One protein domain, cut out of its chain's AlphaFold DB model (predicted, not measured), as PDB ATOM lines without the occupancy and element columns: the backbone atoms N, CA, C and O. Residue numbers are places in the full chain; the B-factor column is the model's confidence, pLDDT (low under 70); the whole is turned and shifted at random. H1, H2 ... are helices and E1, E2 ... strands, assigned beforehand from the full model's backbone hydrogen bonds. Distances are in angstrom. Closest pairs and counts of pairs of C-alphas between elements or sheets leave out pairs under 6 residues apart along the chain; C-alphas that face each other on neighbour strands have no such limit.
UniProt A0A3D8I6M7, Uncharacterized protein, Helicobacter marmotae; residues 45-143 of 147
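AT A GLANCE: This is residues 45 to 143 of the 147 residues of an uncharacterized protein of Helicobacter marmotae (UniProt A0A3D8I6M7). Look first for a two-stranded hairpin, E1 and E2, at one end of the domain, with H2 packed on E2; on the other side of H2 comes a helical hairpin of H3 and H4, and short H1 packs on part of H3. The long direction runs from the turn of the strand hairpin to the end of H4. You will find 99 residues printed, with four named helices and two named strands in the order H1, H2, E1, E2, H3, H4; the sheet has the order E1 - E2 and is antiparallel, and the class is mostly helix. The whole is compact, with a radius of gyration of the C-alphas of 13.2 A and spans of 43 by 35 by 24 A.

HOW THE PARTS SIT: Begin at the sheet, where E1, residues 78 to 82, and E2, residues 89 to 93, are antiparallel neighbours and form a hairpin, with 143 degrees between their directions. Look at N 79 and O 92, 2.9 A apart, and at N 90 and O 81, 2.8 A apart, both within hydrogen-bond range. The C-alphas of Tyr 78 and Pro 93 face each other at 4.5 A. From E2 go to H2, residues 58 to 71: the closest C-alphas of the two are those of Leu 63 and Ile 90, 5.8 A apart. Next find H3, residues 102 to 119, which is close to H2 but not clearly touching; their closest C-alphas are those of Leu 61 and Ala 111, 7.9 A apart, and they run opposite ways at a steep tilt of 54 degrees. H4, residues 122 to 143, is also close to H2 but not clearly touching, with the C-alphas of Ile 65 and Thr 127 closest at 7.0 A. H3 and H4 touch and form a helical hairpin, opposite ways at a shallow tilt of 26 degrees; their closest C-alphas are those of Leu 112 and Tyr 124, 5.3 A apart. H1, residues 50 to 55, touches H3 at residues 104 to 111 of H3 alone, the same way at a shallow tilt of 19 degrees, with the C-alphas of Tyr 52 and Gly 107 closest at 4.8 A. H1 and H2 only just touch, with 3 pairs of C-alphas within 8 A, and only at the corner by their link; the closest C-alphas are those of Cys 55 and Leu 61, 4.7 A apart. H4 is apart from H1, E1 and E2. In H2, H3 and H4 every O i to N i+4 pair is within hydrogen-bond range; in H1 it is 1 of 2.

IN THESE COORDINATES: Find C-alpha 78 at (137.665, 15.101, 85.238), where E1 begins; it measures 12.5 A from first to last C-alpha, and E2 measures 13.0 A. H1 begins at C-alpha 50, at (145.339, 7.715, 89.559), and is 8.9 A long. H2 follows after a tight link and runs 19.7 A. H3 runs 25.8 A from Met 102 to Ser 119. H4, the longest helix, runs 31.5 A from Leu 122 and ends at C-alpha 143, at (151.269, 24.029, 111.467).

THE WHOLE: The two C-alphas farthest apart are those of Lys 87 and Arg 143, at 43.3 A. The printed part runs from residue 45 to residue 143 and has no cut. No link is long; those from H1 to H2 and from H3 to H4 are tight, and the others are short. The mean pLDDT of the printed part is 89.1, and the residues under 70 are 45 to 48 and 139 to 143.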
ATOM      1  N   ASN A  45     152.922   7.795  98.969       54.09
ATOM      2  CA  ASN A  45     151.566   8.110  98.475       54.09
ATOM      3  C   ASN A  45     151.481   8.357  96.956       54.09
ATOM      4  O   ASN A  45     150.386   8.529  96.427       54.09
ATOM      5  N   LEU A  46     152.611   8.369  96.242       59.50
ATOM      6  CA  LEU A  46     152.638   8.551  94.784       59.50
ATOM      7  C   LEU A  46     152.091   7.326  94.035       59.50
ATOM      8  O   LEU A  46     151.386   7.489  93.043       59.50
ATOM      9  N   TYR A  47     152.354   6.118  94.541       54.00
ATOM     10  CA  TYR A  47     152.024   4.854  93.868       54.00
ATOM     11  C   TYR A  47     150.522   4.541  93.770       54.00
ATOM     12  O   TYR A  47     150.146   3.671  92.995       54.00
ATOM     13  N   ASN A  48     149.662   5.255  94.505       61.97
ATOM     14  CA  ASN A  48     148.203   5.076  94.458       61.97
ATOM     15  C   ASN A  48     147.472   6.276  93.832       61.97
ATOM     16  O   ASN A  48     146.258   6.423  93.988       61.97
ATOM     17  N   ASN A  49     148.193   7.163  93.144       76.94
ATOM     18  CA  ASN A  49     147.603   8.369  92.589       76.94
ATOM     19  C   ASN A  49     147.191   8.182  91.122       76.94
ATOM     20  O   ASN A  49     147.972   8.406  90.200       76.94
ATOM     21  N   SER A  50     145.908   7.885  90.905       83.62
ATOM     22  CA  SER A  50     145.339   7.715  89.559       83.62
ATOM     23  C   SER A  50     145.474   8.944  88.641       83.62
ATOM     24  O   SER A  50     145.390   8.815  87.417       83.62
ATOM     25  N   LEU A  51     145.662  10.149  89.198       87.81
ATOM     26  CA  LEU A  51     145.908  11.361  88.418       87.81
ATOM     27  C   LEU A  51     147.358  11.416  87.923       87.81
ATOM     28  O   LEU A  51     147.589  11.846  86.793       87.81
ATOM     29  N   TYR A  52     148.314  10.963  88.738       90.12
ATOM     30  CA  TYR A  52     149.725  10.889  88.358       90.12
ATOM     31  C   TYR A  52     149.933   9.957  87.162       90.12
ATOM     32  O   TYR A  52     150.552  10.367  86.180       90.12
ATOM     33  N   ASP A  53     149.326   8.769  87.187       91.00
ATOM     34  CA  ASP A  53     149.411   7.809  86.079       91.00
ATOM     35  C   ASP A  53     148.898   8.413  84.767       91.00
ATOM     36  O   ASP A  53     149.519   8.279  83.712       91.00
ATOM     37  N   LYS A  54     147.797   9.172  84.822       93.50
ATOM     38  CA  LYS A  54     147.268   9.885  83.648       93.50
ATOM     39  C   LYS A  54     148.208  10.989  83.162       93.50
ATOM     40  O   LYS A  54     148.229  11.275  81.968       93.50
ATOM     41  N   CYS A  55     148.984  11.612  84.050       94.75
ATOM     42  CA  CYS A  55     149.943  12.660  83.692       94.75
ATOM     43  C   CYS A  55     151.184  12.139  82.953       94.75
ATOM     44  O   CYS A  55     151.927  12.947  82.388       94.75
ATOM     45  N   GLN A  56     151.387  10.819  82.909       93.19
ATOM     46  CA  GLN A  56     152.396  10.203  82.045       93.19
ATOM     47  C   GLN A  56     152.070  10.426  80.557       93.19
ATOM     48  O   GLN A  56     152.968  10.566  79.728       93.19
ATOM     49  N   ASP A  57     150.787  10.592  80.210       95.69
ATOM     50  CA  ASP A  57     150.383  11.108  78.903       95.69
ATOM     51  C   ASP A  57     150.611  12.631  78.831       95.69
ATOM     52  O   ASP A  57     149.967  13.434  79.517       95.69
ATOM     53  N   ARG A  58     151.524  13.062  77.949       95.06
ATOM     54  CA  ARG A  58     151.890  14.482  77.792       95.06
ATOM     55  C   ARG A  58     150.739  15.355  77.288       95.06
ATOM     56  O   ARG A  58     150.720  16.556  77.573       95.06
ATOM     57  N   GLY A  59     149.789  14.791  76.545       96.12
ATOM     58  CA  GLY A  59     148.578  15.486  76.117       96.12
ATOM     59  C   GLY A  59     147.654  15.759  77.300       96.12
ATOM     60  O   GLY A  59     147.228  16.898  77.499       96.12
ATOM     61  N   TYR A  60     147.411  14.747  78.131       96.88
ATOM     62  CA  TYR A  60     146.633  14.867  79.358       96.88
ATOM     63  C   TYR A  60     147.275  15.857  80.330       96.88
ATOM     64  O   TYR A  60     146.589  16.764  80.801       96.88
ATOM     65  N   LEU A  61     148.591  15.767  80.552       97.31
ATOM     66  CA  LEU A  61     149.322  16.705  81.407       97.31
ATOM     67  C   LEU A  61     149.147  18.155  80.934       97.31
ATOM     68  O   LEU A  61     148.849  19.034  81.739       97.31
ATOM     69  N   LYS A  62     149.260  18.425  79.625       96.75
ATOM     70  CA  LYS A  62     149.028  19.771  79.069       96.75
ATOM     71  C   LYS A  62     147.600  20.267  79.301       96.75
ATOM     72  O   LYS A  62     147.411  21.443  79.614       96.75
ATOM     73  N   LEU A  63     146.601  19.399  79.154       96.88
ATOM     74  CA  LEU A  63     145.213  19.757  79.450       96.88
ATOM     75  C   LEU A  63     145.016  20.042  80.942       96.88
ATOM     76  O   LEU A  63     144.351  21.016  81.294       96.88
ATOM     77  N   LEU A  64     145.630  19.239  81.810       97.06
ATOM     78  CA  LEU A  64     145.550  19.409  83.254       97.06
ATOM     79  C   LEU A  64     146.235  20.700  83.712       97.06
ATOM     80  O   LEU A  64     145.670  21.407  84.539       97.06
ATOM     81  N   ILE A  65     147.380  21.064  83.120       96.69
ATOM     82  CA  ILE A  65     148.037  22.363  83.335       96.69
ATOM     83  C   ILE A  65     147.066  23.500  83.027       96.69
ATOM     84  O   ILE A  65     146.828  24.332  83.897       96.69
ATOM     85  N   LYS A  66     146.448  23.510  81.836       94.06
ATOM     86  CA  LYS A  66     145.462  24.541  81.463       94.06
ATOM     87  C   LYS A  66     144.333  24.629  82.497       94.06
ATOM     88  O   LYS A  66     143.967  25.721  82.932       94.06
ATOM     89  N   THR A  67     143.800  23.486  82.925       93.88
ATOM     90  CA  THR A  67     142.726  23.438  83.923       93.88
ATOM     91  C   THR A  67     143.189  23.938  85.292       93.88
ATOM     92  O   THR A  67     142.466  24.715  85.923       93.88
ATOM     93  N   PHE A  68     144.386  23.561  85.743       94.50
ATOM     94  CA  PHE A  68     144.973  24.027  86.997       94.50
ATOM     95  C   PHE A  68     145.263  25.529  86.963       94.50
ATOM     96  O   PHE A  68     145.002  26.226  87.939       94.50
ATOM     97  N   GLU A  69     145.731  26.075  85.840       91.56
ATOM     98  CA  GLU A  69     145.987  27.511  85.722       91.56
ATOM     99  C   GLU A  69     144.724  28.356  85.885       91.56
ATOM    100  O   GLU A  69     144.808  29.453  86.440       91.56
ATOM    101  N   VAL A  70     143.571  27.840  85.461       89.12
ATOM    102  CA  VAL A  70     142.276  28.512  85.622       89.12
ATOM    103  C   VAL A  70     141.703  28.291  87.022       89.12
ATOM    104  O   VAL A  70     141.318  29.248  87.684       89.12
ATOM    105  N   ASN A  71     141.640  27.038  87.482       89.19
ATOM    106  CA  ASN A  71     140.904  26.683  88.700       89.19
ATOM    107  C   ASN A  71     141.744  26.792  89.979       89.19
ATOM    108  O   ASN A  71     141.178  26.838  91.066       89.19
ATOM    109  N   LYS A  72     143.078  26.776  89.860       88.75
ATOM    110  CA  LYS A  72     144.059  26.712  90.964       88.75
ATOM    111  C   LYS A  72     143.879  25.524  91.916       88.75
ATOM    112  O   LYS A  72     144.442  25.506  93.007       88.75
ATOM    113  N   ARG A  73     143.109  24.522  91.490       92.12
ATOM    114  CA  ARG A  73     142.750  23.320  92.243       92.12
ATOM    115  C   ARG A  73     142.850  22.102  91.340       92.12
ATOM    116  O   ARG A  73     142.576  22.195  90.137       92.12
ATOM    117  N   LEU A  74     143.227  20.980  91.933       94.12
ATOM    118  CA  LEU A  74     143.178  19.662  91.320       94.12
ATOM    119  C   LEU A  74     142.046  18.865  91.952       94.12
ATOM    120  O   LEU A  74     141.848  18.947  93.156       94.12
ATOM    121  N   TYR A  75     141.317  18.129  91.126       93.94
ATOM    122  CA  TYR A  75     140.147  17.349  91.507       93.94
ATOM    123  C   TYR A  75     140.431  15.869  91.252       93.94
ATOM    124  O   TYR A  75     141.214  15.534  90.364       93.94
ATOM    125  N   GLU A  76     139.791  14.975  91.998       92.06
ATOM    126  CA  GLU A  76     139.977  13.525  91.825       92.06
ATOM    127  C   GLU A  76     139.508  13.035  90.448       92.06
ATOM    128  O   GLU A  76     140.037  12.062  89.902       92.06
ATOM    129  N   SER A  77     138.516  13.708  89.859       92.38
ATOM    130  CA  SER A  77     137.944  13.305  88.577       92.38
ATOM    131  C   SER A  77     137.695  14.474  87.627       92.38
ATOM    132  O   SER A  77     137.417  15.612  88.018       92.38
ATOM    133  N   TYR A  78     137.817  14.162  86.337       95.25
ATOM    134  CA  TYR A  78     137.665  15.101  85.238       95.25
ATOM    135  C   TYR A  78     136.951  14.439  84.072       95.25
ATOM    136  O   TYR A  78     137.324  13.337  83.664       95.25
ATOM    137  N   ASP A  79     136.045  15.189  83.458       94.81
ATOM    138  CA  ASP A  79     135.458  14.839  82.175       94.81
ATOM    139  C   ASP A  79     136.188  15.548  81.040       94.81
ATOM    140  O   ASP A  79     136.620  16.701  81.153       94.81
ATOM    141  N   LYS A  80     136.287  14.879  79.892       94.81
ATOM    142  CA  LYS A  80     136.710  15.543  78.659       94.81
ATOM    143  C   LYS A  80     135.544  16.351  78.103       94.81
ATOM    144  O   LYS A  80     134.406  15.898  78.052       94.81
ATOM    145  N   GLY A  81     135.833  17.552  77.631       94.25
ATOM    146  CA  GLY A  81     134.857  18.336  76.892       94.25
ATOM    147  C   GLY A  81     135.520  19.436  76.091       94.25
ATOM    148  O   GLY A  81     136.738  19.546  76.064       94.25
ATOM    149  N   PHE A  82     134.709  20.277  75.463       93.69
ATOM    150  CA  PHE A  82     135.212  21.386  74.663       93.69
ATOM    151  C   PHE A  82     134.951  22.724  75.347       93.69
ATOM    152  O   PHE A  82     133.899  22.939  75.965       93.69
ATOM    153  N   SER A  83     135.927  23.622  75.231       89.69
ATOM    154  CA  SER A  83     135.793  25.025  75.605       89.69
ATOM    155  C   SER A  83     134.707  25.680  74.756       89.69
ATOM    156  O   SER A  83     134.709  25.569  73.530       89.69
ATOM    157  N   ARG A  84     133.773  26.400  75.391       89.44
ATOM    158  CA  ARG A  84     132.725  27.130  74.656       89.44
ATOM    159  C   ARG A  84     133.306  28.240  73.779       89.44
ATOM    160  O   ARG A  84     132.746  28.498  72.715       89.44
ATOM    161  N   PHE A  85     134.420  28.828  74.220       88.19
ATOM    162  CA  PHE A  85     135.074  29.977  73.599       88.19
ATOM    163  C   PHE A  85     136.074  29.558  72.520       88.19
ATOM    164  O   PHE A  85     135.929  29.956  71.372       88.19
ATOM    165  N   SER A  86     137.053  28.718  72.868       89.88
ATOM    166  CA  SER A  86     138.141  28.343  71.953       89.88
ATOM    167  C   SER A  86     137.841  27.108  71.107       89.88
ATOM    168  O   SER A  86     138.601  26.808  70.197       89.88
ATOM    169  N   LYS A  87     136.772  26.359  71.419       92.44
ATOM    170  CA  LYS A  87     136.453  25.049  70.815       92.44
ATOM    171  C   LYS A  87     137.550  23.989  70.976       92.44
ATOM    172  O   LYS A  87     137.426  22.902  70.427       92.44
ATOM    173  N   GLU A  88     138.580  24.261  71.772       93.75
ATOM    174  CA  GLU A  88     139.628  23.296  72.094       93.75
ATOM    175  C   GLU A  88     139.143  22.265  73.117       93.75
ATOM    176  O   GLU A  88     138.269  22.548  73.948       93.75
ATOM    177  N   LEU A  89     139.761  21.082  73.086       94.81
ATOM    178  CA  LEU A  89     139.607  20.065  74.119       94.81
ATOM    179  C   LEU A  89     140.122  20.600  75.466       94.81
ATOM    180  O   LEU A  89     141.189  21.209  75.536       94.81
ATOM    181  N   ILE A  90     139.366  20.350  76.532       94.75
ATOM    182  CA  ILE A  90     139.680  20.724  77.914       94.75
ATOM    183  C   ILE A  90     139.316  19.588  78.875       94.75
ATOM    184  O   ILE A  90     138.453  18.757  78.578       94.75
ATOM    185  N   LEU A  91     139.936  19.599  80.056       96.25
ATOM    186  CA  LEU A  91     139.476  18.818  81.201       96.25
ATOM    187  C   LEU A  91     138.534  19.670  82.047       96.25
ATOM    188  O   LEU A  91     138.917  20.728  82.556       96.25
ATOM    189  N   LYS A  92     137.297  19.207  82.192       94.56
ATOM    190  CA  LYS A  92     136.281  19.806  83.053       94.56
ATOM    191  C   LYS A  92     136.346  19.113  84.413       94.56
ATOM    192  O   LYS A  92     136.094  17.912  84.462       94.56
ATOM    193  N   PRO A  93     136.716  19.817  85.495       94.81
ATOM    194  CA  PRO A  93     136.745  19.204  86.814       94.81
ATOM    195  C   PRO A  93     135.335  18.816  87.244       94.81
ATOM    196  O   PRO A  93     134.406  19.619  87.102       94.81
ATOM    197  N   ASN A  94     135.190  17.623  87.815       93.81
ATOM    198  CA  ASN A  94     133.987  17.287  88.554       93.81
ATOM    199  C   ASN A  94     134.017  18.043  89.889       93.81
ATOM    200  O   ASN A  94     134.761  17.687  90.803       93.81
ATOM    201  N   LYS A  95     133.213  19.106  89.996       89.12
ATOM    202  CA  LYS A  95     133.189  19.980  91.179       89.12
ATOM    203  C   LYS A  95     132.602  19.320  92.428       89.12
ATOM    204  O   LYS A  95     132.748  19.889  93.503       89.12
ATOM    205  N   GLU A  96     131.957  18.167  92.279       91.44
ATOM    206  CA  GLU A  96     131.462  17.362  93.397       91.44
ATOM    207  C   GLU A  96     132.558  16.460  93.978       91.44
ATOM    208  O   GLU A  96     132.448  16.023  95.119       91.44
ATOM    209  N   SER A  97     133.631  16.203  93.219       89.69
ATOM    210  CA  SER A  97     134.778  15.430  93.709       89.69
ATOM    211  C   SER A  97     135.700  16.263  94.598       89.69
ATOM    212  O   SER A  97     135.740  17.496  94.500       89.69
ATOM    213  N   SER A  98     136.454  15.592  95.474       86.94
ATOM    214  CA  SER A  98     137.339  16.287  96.405       86.94
ATOM    215  C   SER A  98     138.492  16.959  95.664       86.94
ATOM    216  O   SER A  98     139.029  16.443  94.684       86.94
ATOM    217  N   PHE A  99     138.890  18.128  96.164       89.44
ATOM    218  CA  PHE A  99     140.106  18.828  95.752       89.44
ATOM    219  C   PHE A  99     141.106  19.000  96.902       89.44
ATOM    220  O   PHE A  99     142.119  19.684  96.746       89.44
ATOM    221  N   LEU A 100     140.795  18.425  98.069       86.38
ATOM    222  CA  LEU A 100     141.584  18.542  99.296       86.38
ATOM    223  C   LEU A 100     142.639  17.440  99.430       86.38
ATOM    224  O   LEU A 100     143.492  17.524 100.312       86.38
ATOM    225  N   ASP A 101     142.598  16.423  98.568       86.25
ATOM    226  CA  ASP A 101     143.606  15.372  98.565       86.25
ATOM    227  C   ASP A 101     144.963  15.930  98.107       86.25
ATOM    228  O   ASP A 101     145.185  16.249  96.935       86.25
ATOM    229  N   MET A 102     145.893  16.031  99.059       84.75
ATOM    230  CA  MET A 102     147.267  16.470  98.816       84.75
ATOM    231  C   MET A 102     148.018  15.539  97.862       84.75
ATOM    232  O   MET A 102     148.922  16.001  97.162       84.75
ATOM    233  N   GLY A 103     147.629  14.261  97.796       86.00
ATOM    234  CA  GLY A 103     148.173  13.290  96.859       86.00
ATOM    235  C   GLY A 103     148.121  13.815  95.430       86.00
ATOM    236  O   GLY A 103     149.149  13.804  94.754       86.00
ATOM    237  N   LEU A 104     146.981  14.378  95.006       90.81
ATOM    238  CA  LEU A 104     146.773  14.950  93.667       90.81
ATOM    239  C   LEU A 104     147.848  15.977  93.294       90.81
ATOM    240  O   LEU A 104     148.418  15.913  92.205       90.81
ATOM    241  N   TYR A 105     148.153  16.896  94.209       92.12
ATOM    242  CA  TYR A 105     149.120  17.974  93.995       92.12
ATOM    243  C   TYR A 105     150.554  17.458  94.004       92.12
ATOM    244  O   TYR A 105     151.349  17.885  93.173       92.12
ATOM    245  N   VAL A 106     150.881  16.511  94.888       89.56
ATOM    246  CA  VAL A 106     152.205  15.870  94.909       89.56
ATOM    247  C   VAL A 106     152.451  15.092  93.614       89.56
ATOM    248  O   VAL A 106     153.497  15.264  92.991       89.56
ATOM    249  N   GLY A 107     151.477  14.295  93.164       91.69
ATOM    250  CA  GLY A 107     151.556  13.563  91.898       91.69
ATOM    251  C   GLY A 107     151.710  14.497  90.702       91.69
ATOM    252  O   GLY A 107     152.609  14.329  89.881       91.69
ATOM    253  N   PHE A 108     150.890  15.544  90.635       94.81
ATOM    254  CA  PHE A 108     150.996  16.547  89.580       94.81
ATOM    255  C   PHE A 108     152.350  17.272  89.586       94.81
ATOM    256  O   PHE A 108     152.959  17.427  88.529       94.81
ATOM    257  N   ALA A 109     152.856  17.669  90.758       93.88
ATOM    258  CA  ALA A 109     154.171  18.291  90.896       93.88
ATOM    259  C   ALA A 109     155.295  17.368  90.405       93.88
ATOM    260  O   ALA A 109     156.188  17.822  89.688       93.88
ATOM    261  N   TYR A 110     155.228  16.075  90.725       92.88
ATOM    262  CA  TYR A 110     156.210  15.099  90.259       92.88
ATOM    263  C   TYR A 110     156.185  14.956  88.730       92.88
ATOM    264  O   TYR A 110     157.219  15.121  88.086       92.88
ATOM    265  N   ALA A 111     155.000  14.791  88.132       94.88
ATOM    266  CA  ALA A 111     154.854  14.701  86.676       94.88
ATOM    267  C   ALA A 111     155.341  15.965  85.942       94.88
ATOM    268  O   ALA A 111     155.920  15.875  84.857       94.88
ATOM    269  N   LEU A 112     155.130  17.153  86.525       96.69
ATOM    270  CA  LEU A 112     155.675  18.412  86.007       96.69
ATOM    271  C   LEU A 112     157.203  18.455  86.091       96.69
ATOM    272  O   LEU A 112     157.841  18.935  85.156       96.69
ATOM    273  N   GLY A 113     157.776  17.968  87.193       95.06
ATOM    274  CA  GLY A 113     159.219  17.850  87.376       95.06
ATOM    275  C   GLY A 113     159.853  16.955  86.315       95.06
ATOM    276  O   GLY A 113     160.771  17.394  85.627       95.06
ATOM    277  N   GLU A 114     159.314  15.752  86.110       94.69
ATOM    278  CA  GLU A 114     159.770  14.834  85.057       94.69
ATOM    279  C   GLU A 114     159.659  15.471  83.665       94.69
ATOM    280  O   GLU A 114     160.634  15.519  82.915       94.69
ATOM    281  N   ALA A 115     158.498  16.057  83.341       96.69
ATOM    282  CA  ALA A 115     158.284  16.729  82.058       96.69
ATOM    283  C   ALA A 115     159.264  17.888  81.829       96.69
ATOM    284  O   ALA A 115     159.730  18.110  80.706       96.69
ATOM    285  N   PHE A 116     159.568  18.651  82.882       96.75
ATOM    286  CA  PHE A 116     160.543  19.730  82.818       96.75
ATOM    287  C   PHE A 116     161.955  19.192  82.600       96.75
ATOM    288  O   PHE A 116     162.650  19.709  81.736       96.75
ATOM    289  N   MET A 117     162.367  18.154  83.326       95.69
ATOM    290  CA  MET A 117     163.708  17.577  83.189       95.69
ATOM    291  C   MET A 117     163.961  17.014  81.787       95.69
ATOM    292  O   MET A 117     165.066  17.149  81.268       95.69
ATOM    293  N   GLU A 118     162.941  16.442  81.147       96.44
ATOM    294  CA  GLU A 118     163.053  15.914  79.783       96.44
ATOM    295  C   GLU A 118     163.084  16.999  78.699       96.44
ATOM    296  O   GLU A 118     163.757  16.842  77.683       96.44
ATOM    297  N   SER A 119     162.320  18.083  78.872       96.25
ATOM    298  CA  SER A 119     162.063  19.052  77.790       96.25
ATOM    299  C   SER A 119     162.659  20.439  78.011       96.25
ATOM    300  O   SER A 119     162.685  21.248  77.084       96.25
ATOM    301  N   LEU A 120     163.052  20.752  79.246       94.31
ATOM    302  CA  LEU A 120     163.416  22.085  79.736       94.31
ATOM    303  C   LEU A 120     162.357  23.164  79.444       94.31
ATOM    304  O   LEU A 120     162.646  24.362  79.429       94.31
ATOM    305  N   ASN A 121     161.100  22.762  79.226       94.06
ATOM    306  CA  ASN A 121     160.031  23.688  78.887       94.06
ATOM    307  C   ASN A 121     159.560  24.465  80.125       94.06
ATOM    308  O   ASN A 121     158.994  23.904  81.066       94.06
ATOM    309  N   LEU A 122     159.729  25.788  80.084       92.50
ATOM    310  CA  LEU A 122     159.401  26.695  81.186       92.50
ATOM    311  C   LEU A 122     157.922  26.693  81.589       92.50
ATOM    312  O   LEU A 122     157.613  27.089  82.711       92.50
ATOM    313  N   LEU A 123     157.006  26.226  80.734       94.06
ATOM    314  CA  LEU A 123     155.609  26.016  81.120       94.06
ATOM    315  C   LEU A 123     155.504  25.050  82.310       94.06
ATOM    316  O   LEU A 123     154.761  25.318  83.258       94.06
ATOM    317  N   TYR A 124     156.259  23.949  82.273       95.81
ATOM    318  CA  TYR A 124     156.260  22.950  83.338       95.81
ATOM    319  C   TYR A 124     156.855  23.521  84.619       95.81
ATOM    320  O   TYR A 124     156.235  23.407  85.672       95.81
ATOM    321  N   LEU A 125     157.983  24.232  84.517       93.56
ATOM    322  CA  LEU A 125     158.604  24.886  85.666       93.56
ATOM    323  C   LEU A 125     157.679  25.938  86.291       93.56
ATOM    324  O   LEU A 125     157.440  25.911  87.492       93.56
ATOM    325  N   ASN A 126     157.103  26.836  85.491       92.06
ATOM    326  CA  ASN A 126     156.179  27.864  85.977       92.06
ATOM    327  C   ASN A 126     154.977  27.239  86.702       92.06
ATOM    328  O   ASN A 126     154.582  27.687  87.778       92.06
ATOM    329  N   THR A 127     154.413  26.170  86.134       94.94
ATOM    330  CA  THR A 127     153.286  25.461  86.750       94.94
ATOM    331  C   THR A 127     153.705  24.740  88.030       94.94
ATOM    332  O   THR A 127     152.976  24.797  89.018       94.94
ATOM    333  N   LEU A 128     154.895  24.133  88.049       94.31
ATOM    334  CA  LEU A 128     155.455  23.462  89.220       94.31
ATOM    335  C   LEU A 128     155.637  24.441  90.378       94.31
ATOM    336  O   LEU A 128     155.204  24.157  91.490       94.31
ATOM    337  N   LEU A 129     156.192  25.624  90.112       91.75
ATOM    338  CA  LEU A 129     156.368  26.666  91.122       91.75
ATOM    339  C   LEU A 129     155.021  27.133  91.705       91.75
ATOM    340  O   LEU A 129     154.931  27.386  92.903       91.75
ATOM    341  N   LYS A 130     153.958  27.225  90.892       91.12
ATOM    342  CA  LYS A 130     152.598  27.546  91.375       91.12
ATOM    343  C   LYS A 130     152.008  26.402  92.208       91.12
ATOM    344  O   LYS A 130     151.389  26.645  93.237       91.12
ATOM    345  N   CYS A 131     152.192  25.158  91.771       92.19
ATOM    346  CA  CYS A 131     151.718  23.978  92.494       92.19
ATOM    347  C   CYS A 131     152.412  23.835  93.856       92.19
ATOM    348  O   CYS A 131     151.755  23.597  94.868       92.19
ATOM    349  N   ASN A 132     153.724  24.068  93.898       89.69
ATOM    350  CA  ASN A 132     154.502  24.057  95.129       89.69
ATOM    351  C   ASN A 132     154.028  25.139  96.114       89.69
ATOM    352  O   ASN A 132     153.920  24.881  97.307       89.69
ATOM    353  N   ASP A 133     153.645  26.319  95.628       86.81
ATOM    354  CA  ASP A 133     153.065  27.369  96.474       86.81
ATOM    355  C   ASP A 133     151.718  26.960  97.078       86.81
ATOM    356  O   ASP A 133     151.443  27.263  98.242       86.81
ATOM    357  N   THR A 134     150.889  26.229  96.327       86.62
ATOM    358  CA  THR A 134     149.669  25.617  96.867       86.62
ATOM    359  C   THR A 134     150.000  24.609  97.969       86.62
ATOM    360  O   THR A 134     149.444  24.709  99.064       86.62
ATOM    361  N   LEU A 135     150.941  23.690  97.730       84.75
ATOM    362  CA  LEU A 135     151.375  22.686  98.712       84.75
ATOM    363  C   LEU A 135     151.932  23.321  99.997       84.75
ATOM    364  O   LEU A 135     151.559  22.935 101.104       84.75
ATOM    365  N   LEU A 136     152.779  24.340  99.865       81.56
ATOM    366  CA  LEU A 136     153.359  25.052 101.004       81.56
ATOM    367  C   LEU A 136     152.305  25.811 101.809       81.56
ATOM    368  O   LEU A 136     152.353  25.813 103.040       81.56
ATOM    369  N   SER A 137     151.321  26.414 101.136       80.19
ATOM    370  CA  SER A 137     150.223  27.092 101.827       80.19
ATOM    371  C   SER A 137     149.407  26.138 102.712       80.19
ATOM    372  O   SER A 137     148.974  26.521 103.803       80.19
ATOM    373  N   LEU A 138     149.258  24.874 102.299       72.50
ATOM    374  CA  LEU A 138     148.588  23.842 103.091       72.50
ATOM    375  C   LEU A 138     149.420  23.422 104.298       72.50
ATOM    376  O   LEU A 138     148.900  23.376 105.412       72.50
ATOM    377  N   ALA A 139     150.711  23.157 104.089       68.94
ATOM    378  CA  ALA A 139     151.620  22.758 105.157       68.94
ATOM    379  C   ALA A 139     151.707  23.827 106.261       68.94
ATOM    380  O   ALA A 139     151.694  23.499 107.448       68.94
ATOM    381  N   ASN A 140     151.728  25.107 105.881       67.25
ATOM    382  CA  ASN A 140     151.717  26.217 106.834       67.25
ATOM    383  C   ASN A 140     150.384  26.329 107.587       67.25
ATOM    384  O   ASN A 140     150.391  26.590 108.788       67.25
ATOM    385  N   THR A 141     149.252  26.069 106.924       62.97
ATOM    386  CA  THR A 141     147.938  26.048 107.593       62.97
ATOM    387  C   THR A 141     147.870  24.939 108.647       62.97
ATOM    388  O   THR A 141     147.422  25.183 109.763       62.97
ATOM    389  N   ALA A 142     148.378  23.742 108.337       58.69
ATOM    390  CA  ALA A 142     148.401  22.618 109.276       58.69
ATOM    391  C   ALA A 142     149.284  22.881 110.511       58.69
ATOM    392  O   ALA A 142     148.969  22.419 111.604       58.69
ATOM    393  N   ARG A 143     150.375  23.646 110.359       57.06
ATOM    394  CA  ARG A 143     151.269  24.029 111.467       57.06
ATOM    395  C   ARG A 143     150.725  25.180 112.324       57.06
ATOM    396  O   ARG A 143     151.095  25.279 113.485       57.06
TER     397      ARG A 143